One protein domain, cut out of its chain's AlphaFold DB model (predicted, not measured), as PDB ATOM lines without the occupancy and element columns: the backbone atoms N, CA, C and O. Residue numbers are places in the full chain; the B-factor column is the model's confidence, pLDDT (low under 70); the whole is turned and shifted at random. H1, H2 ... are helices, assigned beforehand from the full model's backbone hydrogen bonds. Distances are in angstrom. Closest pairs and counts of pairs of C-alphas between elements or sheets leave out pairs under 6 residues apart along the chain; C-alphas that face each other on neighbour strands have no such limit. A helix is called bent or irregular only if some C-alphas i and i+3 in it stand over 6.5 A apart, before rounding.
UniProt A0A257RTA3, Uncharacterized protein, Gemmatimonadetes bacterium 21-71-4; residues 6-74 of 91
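This is residues 6 to 74 of the 91 residues of an uncharacterized protein of Gemmatimonadetes bacterium 21-71-4 (UniProt A0A257RTA3). The longest helix, H4, folds back on H3 as a helical hairpin, and the short H1 crosses the pair in the middle of the domain, from H4 at its first residue to H3 at its last. H2 packs on H1 with residues 29 to 33, away from the closed end of the hairpin, and residues 22 to 27 stick out; the small H5 is near H2 and H4. The printed part has 69 residues with five named helices, H1 to H5 in that order, and no named strand; its class is all helix. It is compact, with a radius of gyration of the C-alphas of 11.6 A, and spans 33 by 26 by 21 A.

H4, residues 54 to 68, touches H3, residues 38 to 49, at a shallow tilt of 22 degrees, opposite ways. This hairpin has its closest C-alphas at Ala 48 and Val 57, 5.3 A apart; of H3, residues 44 to 49 alone touch H4. H1, residues 6 to 13, is the hub and touches three helices. It stands about perpendicular to H4, at 83 degrees, with the closest C-alphas those of Val 6 and Arg 62, 6.2 A apart; of H4, residues 61 to 65 alone touch H1. It is also about perpendicular to H3, at 74 degrees, and the closest C-alphas, of Gly 13 and Thr 42, are 3.7 A apart. H2, residues 23 to 35, touches H1 with residues 29 to 33 alone, at a steep tilt of 56 degrees, the same way; the closest C-alphas, of Val 8 and Val 29, are 7.0 A apart. H5, residues 71 to 74, is close to H2 but not clearly touching, the closest C-alphas, of Leu 28 and Leu 74, being 7.3 A apart. H3 is apart from H5. Every O i to N i+4 pair is within hydrogen-bond range in H3, against 3 of 4 in H1, 7 of 9 in H2 and 10 of 11 in H4, while H5 is too short for such a pair.

H4 is 21.5 A from first to last C-alpha, beginning at C-alpha 54 (-3.780, 49.130, 259.808). H3 is 16.5 A long, H1 11.4 A, from C-alpha 6 (-3.096, 62.296, 258.842), and H5 5.3 A, ending at C-alpha 74 (2.424, 67.600, 256.715). H2 is 19.8 A long and irregular, with C-alphas 24 and 27 7.1 A apart.

The two C-alphas farthest apart, of Pro 23 and Ala 52, are 32.9 A apart. The printed part has no cut and no long link; H1 to H2 is a short link of 9 residues, and the other three are tight. No printed residue is under 70 in pLDDT; the mean of the printed part is 88.8 and that of H5 is 73.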
ATOM      1  N   VAL A   6      -2.212  63.220 259.572       83.44
ATOM      2  CA  VAL A   6      -3.096  62.296 258.842       83.44
ATOM      3  C   VAL A   6      -4.113  61.686 259.805       83.44
ATOM      4  O   VAL A   6      -5.308  61.641 259.516       83.44
ATOM      5  N   SER A   7      -3.658  61.314 260.999       87.81
ATOM      6  CA  SER A   7      -4.511  60.795 262.067       87.81
ATOM      7  C   SER A   7      -5.539  61.825 262.550       87.81
ATOM      8  O   SER A   7      -6.656  61.449 262.892       87.81
ATOM      9  N   VAL A   8      -5.219  63.128 262.546       90.19
ATOM     10  CA  VAL A   8      -6.169  64.201 262.919       90.19
ATOM     11  C   VAL A   8      -7.423  64.170 262.045       90.19
ATOM     12  O   VAL A   8      -8.521  64.386 262.553       90.19
ATOM     13  N   TYR A   9      -7.277  63.875 260.751       89.56
ATOM     14  CA  TYR A   9      -8.409  63.797 259.831       89.56
ATOM     15  C   TYR A   9      -9.385  62.680 260.216       89.56
ATOM     16  O   TYR A   9     -10.587  62.921 260.316       89.56
ATOM     17  N   LEU A  10      -8.858  61.491 260.532       92.06
ATOM     18  CA  LEU A  10      -9.658  60.365 261.018       92.06
ATOM     19  C   LEU A  10     -10.291  60.666 262.380       92.06
ATOM     20  O   LEU A  10     -11.483  60.444 262.564       92.06
ATOM     21  N   LEU A  11      -9.525  61.217 263.326       92.88
ATOM     22  CA  LEU A  11     -10.016  61.532 264.673       92.88
ATOM     23  C   LEU A  11     -11.168  62.543 264.636       92.88
ATOM     24  O   LEU A  11     -12.170  62.372 265.328       92.88
ATOM     25  N   VAL A  12     -11.074  63.574 263.799       92.19
ATOM     26  CA  VAL A  12     -12.177  64.527 263.622       92.19
ATOM     27  C   VAL A  12     -13.394  63.844 262.991       92.19
ATOM     28  O   VAL A  12     -14.513  64.086 263.442       92.19
ATOM     29  N   GLY A  13     -13.185  62.964 262.007       92.31
ATOM     30  CA  GLY A  13     -14.252  62.187 261.370       92.31
ATOM     31  C   GLY A  13     -14.990  61.244 262.322       92.31
ATOM     32  O   GLY A  13     -16.212  61.143 262.254       92.31
ATOM     33  N   LEU A  14     -14.257  60.643 263.262       94.00
ATOM     34  CA  LEU A  14     -14.776  59.797 264.344       94.00
ATOM     35  C   LEU A  14     -15.476  60.593 265.461       94.00
ATOM     36  O   LEU A  14     -16.012  60.006 266.398       94.00
ATOM     37  N   GLY A  15     -15.471  61.927 265.393       93.00
ATOM     38  CA  GLY A  15     -16.183  62.788 266.336       93.00
ATOM     39  C   GLY A  15     -15.371  63.242 267.550       93.00
ATOM     40  O   GLY A  15     -15.939  63.849 268.462       93.00
ATOM     41  N   PHE A  16     -14.050  63.028 267.575       92.88
ATOM     42  CA  PHE A  16     -13.208  63.567 268.644       92.88
ATOM     43  C   PHE A  16     -13.239  65.103 268.630       92.88
ATOM     44  O   PHE A  16     -12.977  65.752 267.615       92.88
ATOM     45  N   ARG A  17     -13.555  65.700 269.786       90.44
ATOM     46  CA  ARG A  17     -13.638  67.163 269.967       90.44
ATOM     47  C   ARG A  17     -12.405  67.769 270.632       90.44
ATOM     48  O   ARG A  17     -12.175  68.967 270.506       90.44
ATOM     49  N   VAL A  18     -11.623  66.950 271.333       91.38
ATOM     50  CA  VAL A  18     -10.432  67.370 272.076       91.38
ATOM     51  C   VAL A  18      -9.260  66.503 271.638       91.38
ATOM     52  O   VAL A  18      -9.347  65.278 271.677       91.38
ATOM     53  N   LEU A  19      -8.169  67.145 271.221       90.38
ATOM     54  CA  LEU A  19      -6.929  66.488 270.819       90.38
ATOM     55  C   LEU A  19      -5.804  66.945 271.746       90.38
ATOM     56  O   LEU A  19      -5.484  68.132 271.797       90.38
ATOM     57  N   SER A  20      -5.203  65.998 272.463       89.56
ATOM     58  CA  SER A  20      -3.988  66.237 273.242       89.56
ATOM     59  C   SER A  20      -2.776  65.971 272.355       89.56
ATOM     60  O   SER A  20      -2.596  64.851 271.875       89.56
ATOM     61  N   VAL A  21      -1.979  67.004 272.082       89.88
ATOM     62  CA  VAL A  21      -0.818  66.927 271.183       89.88
ATOM     63  C   VAL A  21       0.383  67.630 271.796       89.88
ATOM     64  O   VAL A  21       0.236  68.555 272.596       89.88
ATOM     65  N   ALA A  22       1.583  67.198 271.406       87.00
ATOM     66  CA  ALA A  22       2.816  67.821 271.869       87.00
ATOM     67  C   ALA A  22       2.895  69.292 271.403       87.00
ATOM     68  O   ALA A  22       2.467  69.590 270.281       87.00
ATOM     69  N   PRO A  23       3.483  70.208 272.200       86.81
ATOM     70  CA  PRO A  23       3.560  71.626 271.847       86.81
ATOM     71  C   PRO A  23       4.117  71.931 270.443       86.81
ATOM     72  O   PRO A  23       3.523  72.767 269.761       86.81
ATOM     73  N   PRO A  24       5.165  71.239 269.943       84.94
ATOM     74  CA  PRO A  24       5.679  71.468 268.588       84.94
ATOM     75  C   PRO A  24       4.682  71.119 267.473       84.94
ATOM     76  O   PRO A  24       4.713  71.718 266.405       84.94
ATOM     77  N   SER A  25       3.770  70.175 267.717       84.12
ATOM     78  CA  SER A  25       2.778  69.721 266.732       84.12
ATOM     79  C   SER A  25       1.506  70.573 266.731       84.12
ATOM     80  O   SER A  25       0.741  70.520 265.767       84.12
ATOM     81  N   LEU A  26       1.265  71.378 267.778       87.75
ATOM     82  CA  LEU A  26       0.065  72.217 267.906       87.75
ATOM     83  C   LEU A  26      -0.202  73.102 266.676       87.75
ATOM     84  O   LEU A  26      -1.354  73.133 266.231       87.75
ATOM     85  N   PRO A  27       0.788  73.818 266.100       87.56
ATOM     86  CA  PRO A  27       0.542  74.684 264.949       87.56
ATOM     87  C   PRO A  27       0.048  73.904 263.728       87.56
ATOM     88  O   PRO A  27      -0.947  74.296 263.113       87.56
ATOM     89  N   LEU A  28       0.697  72.778 263.419       85.38
ATOM     90  CA  LEU A  28       0.365  71.932 262.274       85.38
ATOM     91  C   LEU A  28      -0.998  71.258 262.446       85.38
ATOM     92  O   LEU A  28      -1.829  71.319 261.545       85.38
ATOM     93  N   VAL A  29      -1.277  70.708 263.629       88.19
ATOM     94  CA  VAL A  29      -2.578  70.103 263.955       88.19
ATOM     95  C   VAL A  29      -3.699  71.142 263.864       88.19
ATOM     96  O   VAL A  29      -4.725  70.901 263.231       88.19
ATOM     97  N   LYS A  30      -3.503  72.341 264.426       89.25
ATOM     98  CA  LYS A  30      -4.490  73.431 264.352       89.25
ATOM     99  C   LYS A  30      -4.715  73.906 262.920       89.25
ATOM    100  O   LYS A  30      -5.839  74.263 262.563       89.25
ATOM    101  N   TRP A  31      -3.663  73.941 262.107       88.69
ATOM    102  CA  TRP A  31      -3.776  74.262 260.690       88.69
ATOM    103  C   TRP A  31      -4.548  73.176 259.930       88.69
ATOM    104  O   TRP A  31      -5.478  73.518 259.203       88.69
ATOM    105  N   MET A  32      -4.247  71.897 260.176       88.00
ATOM    106  CA  MET A  32      -4.931  70.737 259.595       88.00
ATOM    107  C   MET A  32      -6.440  70.786 259.857       88.00
ATOM    108  O   MET A  32      -7.234  70.757 258.919       88.00
ATOM    109  N   VAL A  33      -6.840  70.969 261.124       89.31
ATOM    110  CA  VAL A  33      -8.255  71.081 261.534       89.31
ATOM    111  C   VAL A  33      -8.982  72.204 260.782       89.31
ATOM    112  O   VAL A  33     -10.175  72.100 260.515       89.31
ATOM    113  N   ARG A  34      -8.277  73.274 260.398       88.44
ATOM    114  CA  ARG A  34      -8.857  74.394 259.638       88.44
ATOM    115  C   ARG A  34      -9.000  74.126 258.137       88.44
ATOM    116  O   ARG A  34      -9.727  74.873 257.487       88.44
ATOM    117  N   GLN A  35      -8.307  73.133 257.578       86.62
ATOM    118  CA  GLN A  35      -8.403  72.795 256.149       86.62
ATOM    119  C   GLN A  35      -9.522  71.795 255.844       86.62
ATOM    120  O   GLN A  35     -10.030  71.760 254.719       86.62
ATOM    121  N   ILE A  36      -9.898  70.994 256.838       86.81
ATOM    122  CA  ILE A  36     -10.753  69.823 256.664       86.81
ATOM    123  C   ILE A  36     -12.234  70.173 256.841       86.81
ATOM    124  O   ILE A  36     -12.608  71.032 257.639       86.81
ATOM    125  N   SER A  37     -13.089  69.496 256.082       89.94
ATOM    126  CA  SER A  37     -14.540  69.509 256.276       89.94
ATOM    127  C   SER A  37     -14.917  68.383 257.230       89.94
ATOM    128  O   SER A  37     -14.448  67.260 257.057       89.94
ATOM    129  N   ALA A  38     -15.792  68.651 258.203       87.75
ATOM    130  CA  ALA A  38     -16.280  67.610 259.109       87.75
ATOM    131  C   ALA A  38     -16.989  66.478 258.347       87.75
ATOM    132  O   ALA A  38     -16.798  65.315 258.676       87.75
ATOM    133  N   LYS A  39     -17.743  66.810 257.288       90.88
ATOM    134  CA  LYS A  39     -18.434  65.823 256.450       90.88
ATOM    135  C   LYS A  39     -17.447  64.890 255.746       90.88
ATOM    136  O   LYS A  39     -17.597  63.677 255.815       90.88
ATOM    137  N   ASP A  40     -16.426  65.464 255.111       90.19
ATOM    138  CA  ASP A  40     -15.437  64.696 254.346       90.19
ATOM    139  C   ASP A  40     -14.575  63.837 255.287       90.19
ATOM    140  O   ASP A  40     -14.209  62.707 254.955       90.19
ATOM    141  N   ALA A  41     -14.297  64.352 256.490       91.62
ATOM    142  CA  ALA A  41     -13.619  63.613 257.545       91.62
ATOM    143  C   ALA A  41     -14.457  62.417 258.027       91.62
ATOM    144  O   ALA A  41     -13.915  61.324 258.167       91.62
ATOM    145  N   THR A  42     -15.769  62.588 258.237       94.25
ATOM    146  CA  THR A  42     -16.670  61.492 258.629       94.25
ATOM    147  C   THR A  42     -16.729  60.401 257.563       94.25
ATOM    148  O   THR A  42     -16.503  59.244 257.897       94.25
ATOM    149  N   SER A  43     -16.899  60.746 256.283       93.44
ATOM    150  CA  SER A  43     -16.885  59.746 255.201       93.44
ATOM    151  C   SER A  43     -15.548  59.005 255.097       93.44
ATOM    152  O   SER A  43     -15.509  57.815 254.794       93.44
ATOM    153  N   CYS A  44     -14.433  59.684 255.379       91.50
ATOM    154  CA  CYS A  44     -13.133  59.023 255.461       91.50
ATOM    155  C   CYS A  44     -13.037  58.067 256.656       91.50
ATOM    156  O   CYS A  44     -12.427  57.011 256.538       91.50
ATOM    157  N   ALA A  45     -13.591  58.437 257.809       93.81
ATOM    158  CA  ALA A  45     -13.597  57.572 258.980       93.81
ATOM    159  C   ALA A  45     -14.460  56.323 258.746       93.81
ATOM    160  O   ALA A  45     -14.009  55.225 259.040       93.81
ATOM    161  N   GLU A  46     -15.646  56.479 258.154       95.12
ATOM    162  CA  GLU A  46     -16.527  55.364 257.779       95.12
ATOM    163  C   GLU A  46     -15.822  54.393 256.825       95.12
ATOM    164  O   GLU A  46     -15.721  53.210 257.131       95.12
ATOM    165  N   GLY A  47     -15.228  54.897 255.737       93.94
ATOM    166  CA  GLY A  47     -14.480  54.050 254.801       93.94
ATOM    167  C   GLY A  47     -13.242  53.393 255.422       93.94
ATOM    168  O   GLY A  47     -12.873  52.289 255.041       93.94
ATOM    169  N   ALA A  48     -12.606  54.037 256.407       93.75
ATOM    170  CA  ALA A  48     -11.487  53.441 257.131       93.75
ATOM    171  C   ALA A  48     -11.920  52.296 258.064       93.75
ATOM    172  O   ALA A  48     -11.145  51.366 258.266       93.75
ATOM    173  N   LEU A  49     -13.133  52.347 258.625       94.19
ATOM    174  CA  LEU A  49     -13.659  51.306 259.521       94.19
ATOM    175  C   LEU A  49     -14.004  49.997 258.793       94.19
ATOM    176  O   LEU A  49     -14.110  48.961 259.442       94.19
ATOM    177  N   GLU A  50     -14.163  50.032 257.470       95.88
ATOM    178  CA  GLU A  50     -14.433  48.849 256.640       95.88
ATOM    179  C   GLU A  50     -13.162  48.065 256.261       95.88
ATOM    180  O   GLU A  50     -13.250  46.962 255.720       95.88
ATOM    181  N   LEU A  51     -11.975  48.618 256.526       95.88
ATOM    182  CA  LEU A  51     -10.694  48.021 256.147       95.88
ATOM    183  C   LEU A  51     -10.220  46.998 257.186       95.88
ATOM    184  O   LEU A  51     -10.452  47.144 258.385       95.88
ATOM    185  N   ALA A  52      -9.523  45.962 256.722       93.38
ATOM    186  CA  ALA A  52      -9.149  44.825 257.560       93.38
ATOM    187  C   ALA A  52      -7.818  45.038 258.294       93.38
ATOM    188  O   ALA A  52      -7.558  44.387 259.308       93.38
ATOM    189  N   THR A  53      -6.958  45.928 257.786       93.56
ATOM    190  CA  THR A  53      -5.597  46.109 258.305       93.56
ATOM    191  C   THR A  53      -5.224  47.571 258.543       93.56
ATOM    192  O   THR A  53      -5.683  48.491 257.867       93.56
ATOM    193  N   THR A  54      -4.312  47.795 259.491       89.56
ATOM    194  CA  THR A  54      -3.780  49.130 259.808       89.56
ATOM    195  C   THR A  54      -3.071  49.786 258.617       89.56
ATOM    196  O   THR A  54      -3.135  51.010 258.453       89.56
ATOM    197  N   ASP A  55      -2.409  48.993 257.773       90.38
ATOM    198  CA  ASP A  55      -1.702  49.495 256.592       90.38
ATOM    199  C   ASP A  55      -2.681  50.021 255.539       90.38
ATOM    200  O   ASP A  55      -2.480  51.115 255.003       90.38
ATOM    201  N   GLU A  56      -3.787  49.306 255.309       91.94
ATOM    202  CA  GLU A  56      -4.876  49.761 254.438       91.94
ATOM    203  C   GLU A  56      -5.485  51.066 254.954       91.94
ATOM    204  O   GLU A  56      -5.630  52.018 254.185       91.94
ATOM    205  N   VAL A  57      -5.765  51.151 256.260       92.06
ATOM    206  CA  VAL A  57      -6.290  52.370 256.897       92.06
ATOM    207  C   VAL A  57      -5.343  53.547 256.693       92.06
ATOM    208  O   VAL A  57      -5.766  54.639 256.309       92.06
ATOM    209  N   THR A  58      -4.046  53.333 256.908       89.12
ATOM    210  CA  THR A  58      -3.038  54.390 256.781       89.12
ATOM    211  C   THR A  58      -2.903  54.856 255.332       89.12
ATOM    212  O   THR A  58      -2.855  56.061 255.070       89.12
ATOM    213  N   ALA A  59      -2.872  53.925 254.375       90.44
ATOM    214  CA  ALA A  59      -2.805  54.239 252.951       90.44
ATOM    215  C   ALA A  59      -4.064  54.978 252.471       90.44
ATOM    216  O   ALA A  59      -3.961  55.986 251.762       90.44
ATOM    217  N   PHE A  60      -5.243  54.522 252.900       92.06
ATOM    218  CA  PHE A  60      -6.522  55.150 252.594       92.06
ATOM    219  C   PHE A  60      -6.593  56.575 253.151       92.06
ATOM    220  O   PHE A  60      -6.834  57.521 252.401       92.06
ATOM    221  N   ALA A  61      -6.278  56.762 254.434       88.94
ATOM    222  CA  ALA A  61      -6.297  58.074 255.072       88.94
ATOM    223  C   ALA A  61      -5.316  59.054 254.411       88.94
ATOM    224  O   ALA A  61      -5.675  60.203 254.152       88.94
ATOM    225  N   ARG A  62      -4.101  58.604 254.062       88.75
ATOM    226  CA  ARG A  62      -3.119  59.426 253.330       88.75
ATOM    227  C   ARG A  62      -3.631  59.847 251.957       88.75
ATOM    228  O   ARG A  62      -3.478  61.012 251.591       88.75
ATOM    229  N   ARG A  63      -4.253  58.930 251.210       89.38
ATOM    230  CA  ARG A  63      -4.840  59.231 249.896       89.38
ATOM    231  C   ARG A  63      -5.968  60.257 250.017       89.38
ATOM    232  O   ARG A  63      -5.980  61.226 249.261       89.38
ATOM    233  N   THR A  64      -6.872  60.080 250.976       88.94
ATOM    234  CA  THR A  64      -8.019  60.978 251.161       88.94
ATOM    235  C   THR A  64      -7.571  62.361 251.628       88.94
ATOM    236  O   THR A  64      -7.975  63.366 251.046       88.94
ATOM    237  N   VAL A  65      -6.655  62.433 252.599       87.44
ATOM    238  CA  VAL A  65      -6.061  63.701 253.050       87.44
ATOM    239  C   VAL A  65      -5.331  64.418 251.914       87.44
ATOM    240  O   VAL A  65      -5.474  65.632 251.784       87.44
ATOM    241  N   GLY A  66      -4.619  63.681 251.057       85.62
ATOM    242  CA  GLY A  66      -3.923  64.230 249.890       85.62
ATOM    243  C   GLY A  66      -4.830  64.942 248.882       85.62
ATOM    244  O   GLY A  66      -4.353  65.779 248.120       85.62
ATOM    245  N   SER A  67      -6.138  64.659 248.887       83.19
ATOM    246  CA  SER A  67      -7.115  65.376 248.052       83.19
ATOM    247  C   SER A  67      -7.536  66.733 248.635       83.19
ATOM    248  O   SER A  67      -8.018  67.599 247.906       83.19
ATOM    249  N   VAL A  68      -7.330  66.934 249.940       81.94
ATOM    250  CA  VAL A  68      -7.697  68.153 250.677       81.94
ATOM    251  C   VAL A  68      -6.475  69.043 250.920       81.94
ATOM    252  O   VAL A  68      -6.594  70.269 250.950       81.94
ATOM    253  N   VAL A  69      -5.305  68.432 251.117       83.25
ATOM    254  CA  VAL A  69      -4.084  69.097 251.573       83.25
ATOM    255  C   VAL A  69      -2.861  68.479 250.894       83.25
ATOM    256  O   VAL A  69      -2.756  67.258 250.819       83.25
ATOM    257  N   ASP A  70      -1.903  69.294 250.442       80.94
ATOM    258  CA  ASP A  70      -0.631  68.764 249.933       80.94
ATOM    259  C   ASP A  70       0.136  68.072 251.070       80.94
ATOM    260  O   ASP A  70       0.494  68.692 252.072       80.94
ATOM    261  N   LEU A  71       0.389  66.771 250.908       74.38
ATOM    262  CA  LEU A  71       1.046  65.929 251.908       74.38
ATOM    263  C   LEU A  71       2.469  66.401 252.242       74.38
ATOM    264  O   LEU A  71       2.944  66.135 253.343       74.38
ATOM    265  N   ARG A  72       3.132  67.142 251.342       73.06
ATOM    266  CA  ARG A  72       4.449  67.761 251.606       73.06
ATOM    267  C   ARG A  72       4.403  68.781 252.741       73.06
ATOM    268  O   ARG A  72       5.421  69.072 253.357       73.06
ATOM    269  N   LEU A  73       3.219  69.323 253.010       72.31
ATOM    270  CA  LEU A  73       2.978  70.321 254.048       72.31
ATOM    271  C   LEU A  73       2.719  69.688 255.419       72.31
ATOM    272  O   LEU A  73       2.575  70.406 256.404       72.31
ATOM    273  N   LEU A  74       2.637  68.355 255.481       70.94
ATOM    274  CA  LEU A  74       2.424  67.600 256.715       70.94
ATOM    275  C   LEU A  74       3.739  67.184 257.388       70.94
ATOM    276  O   LEU A  74       3.696  66.446 258.370       70.94
TER     277      LEU A  74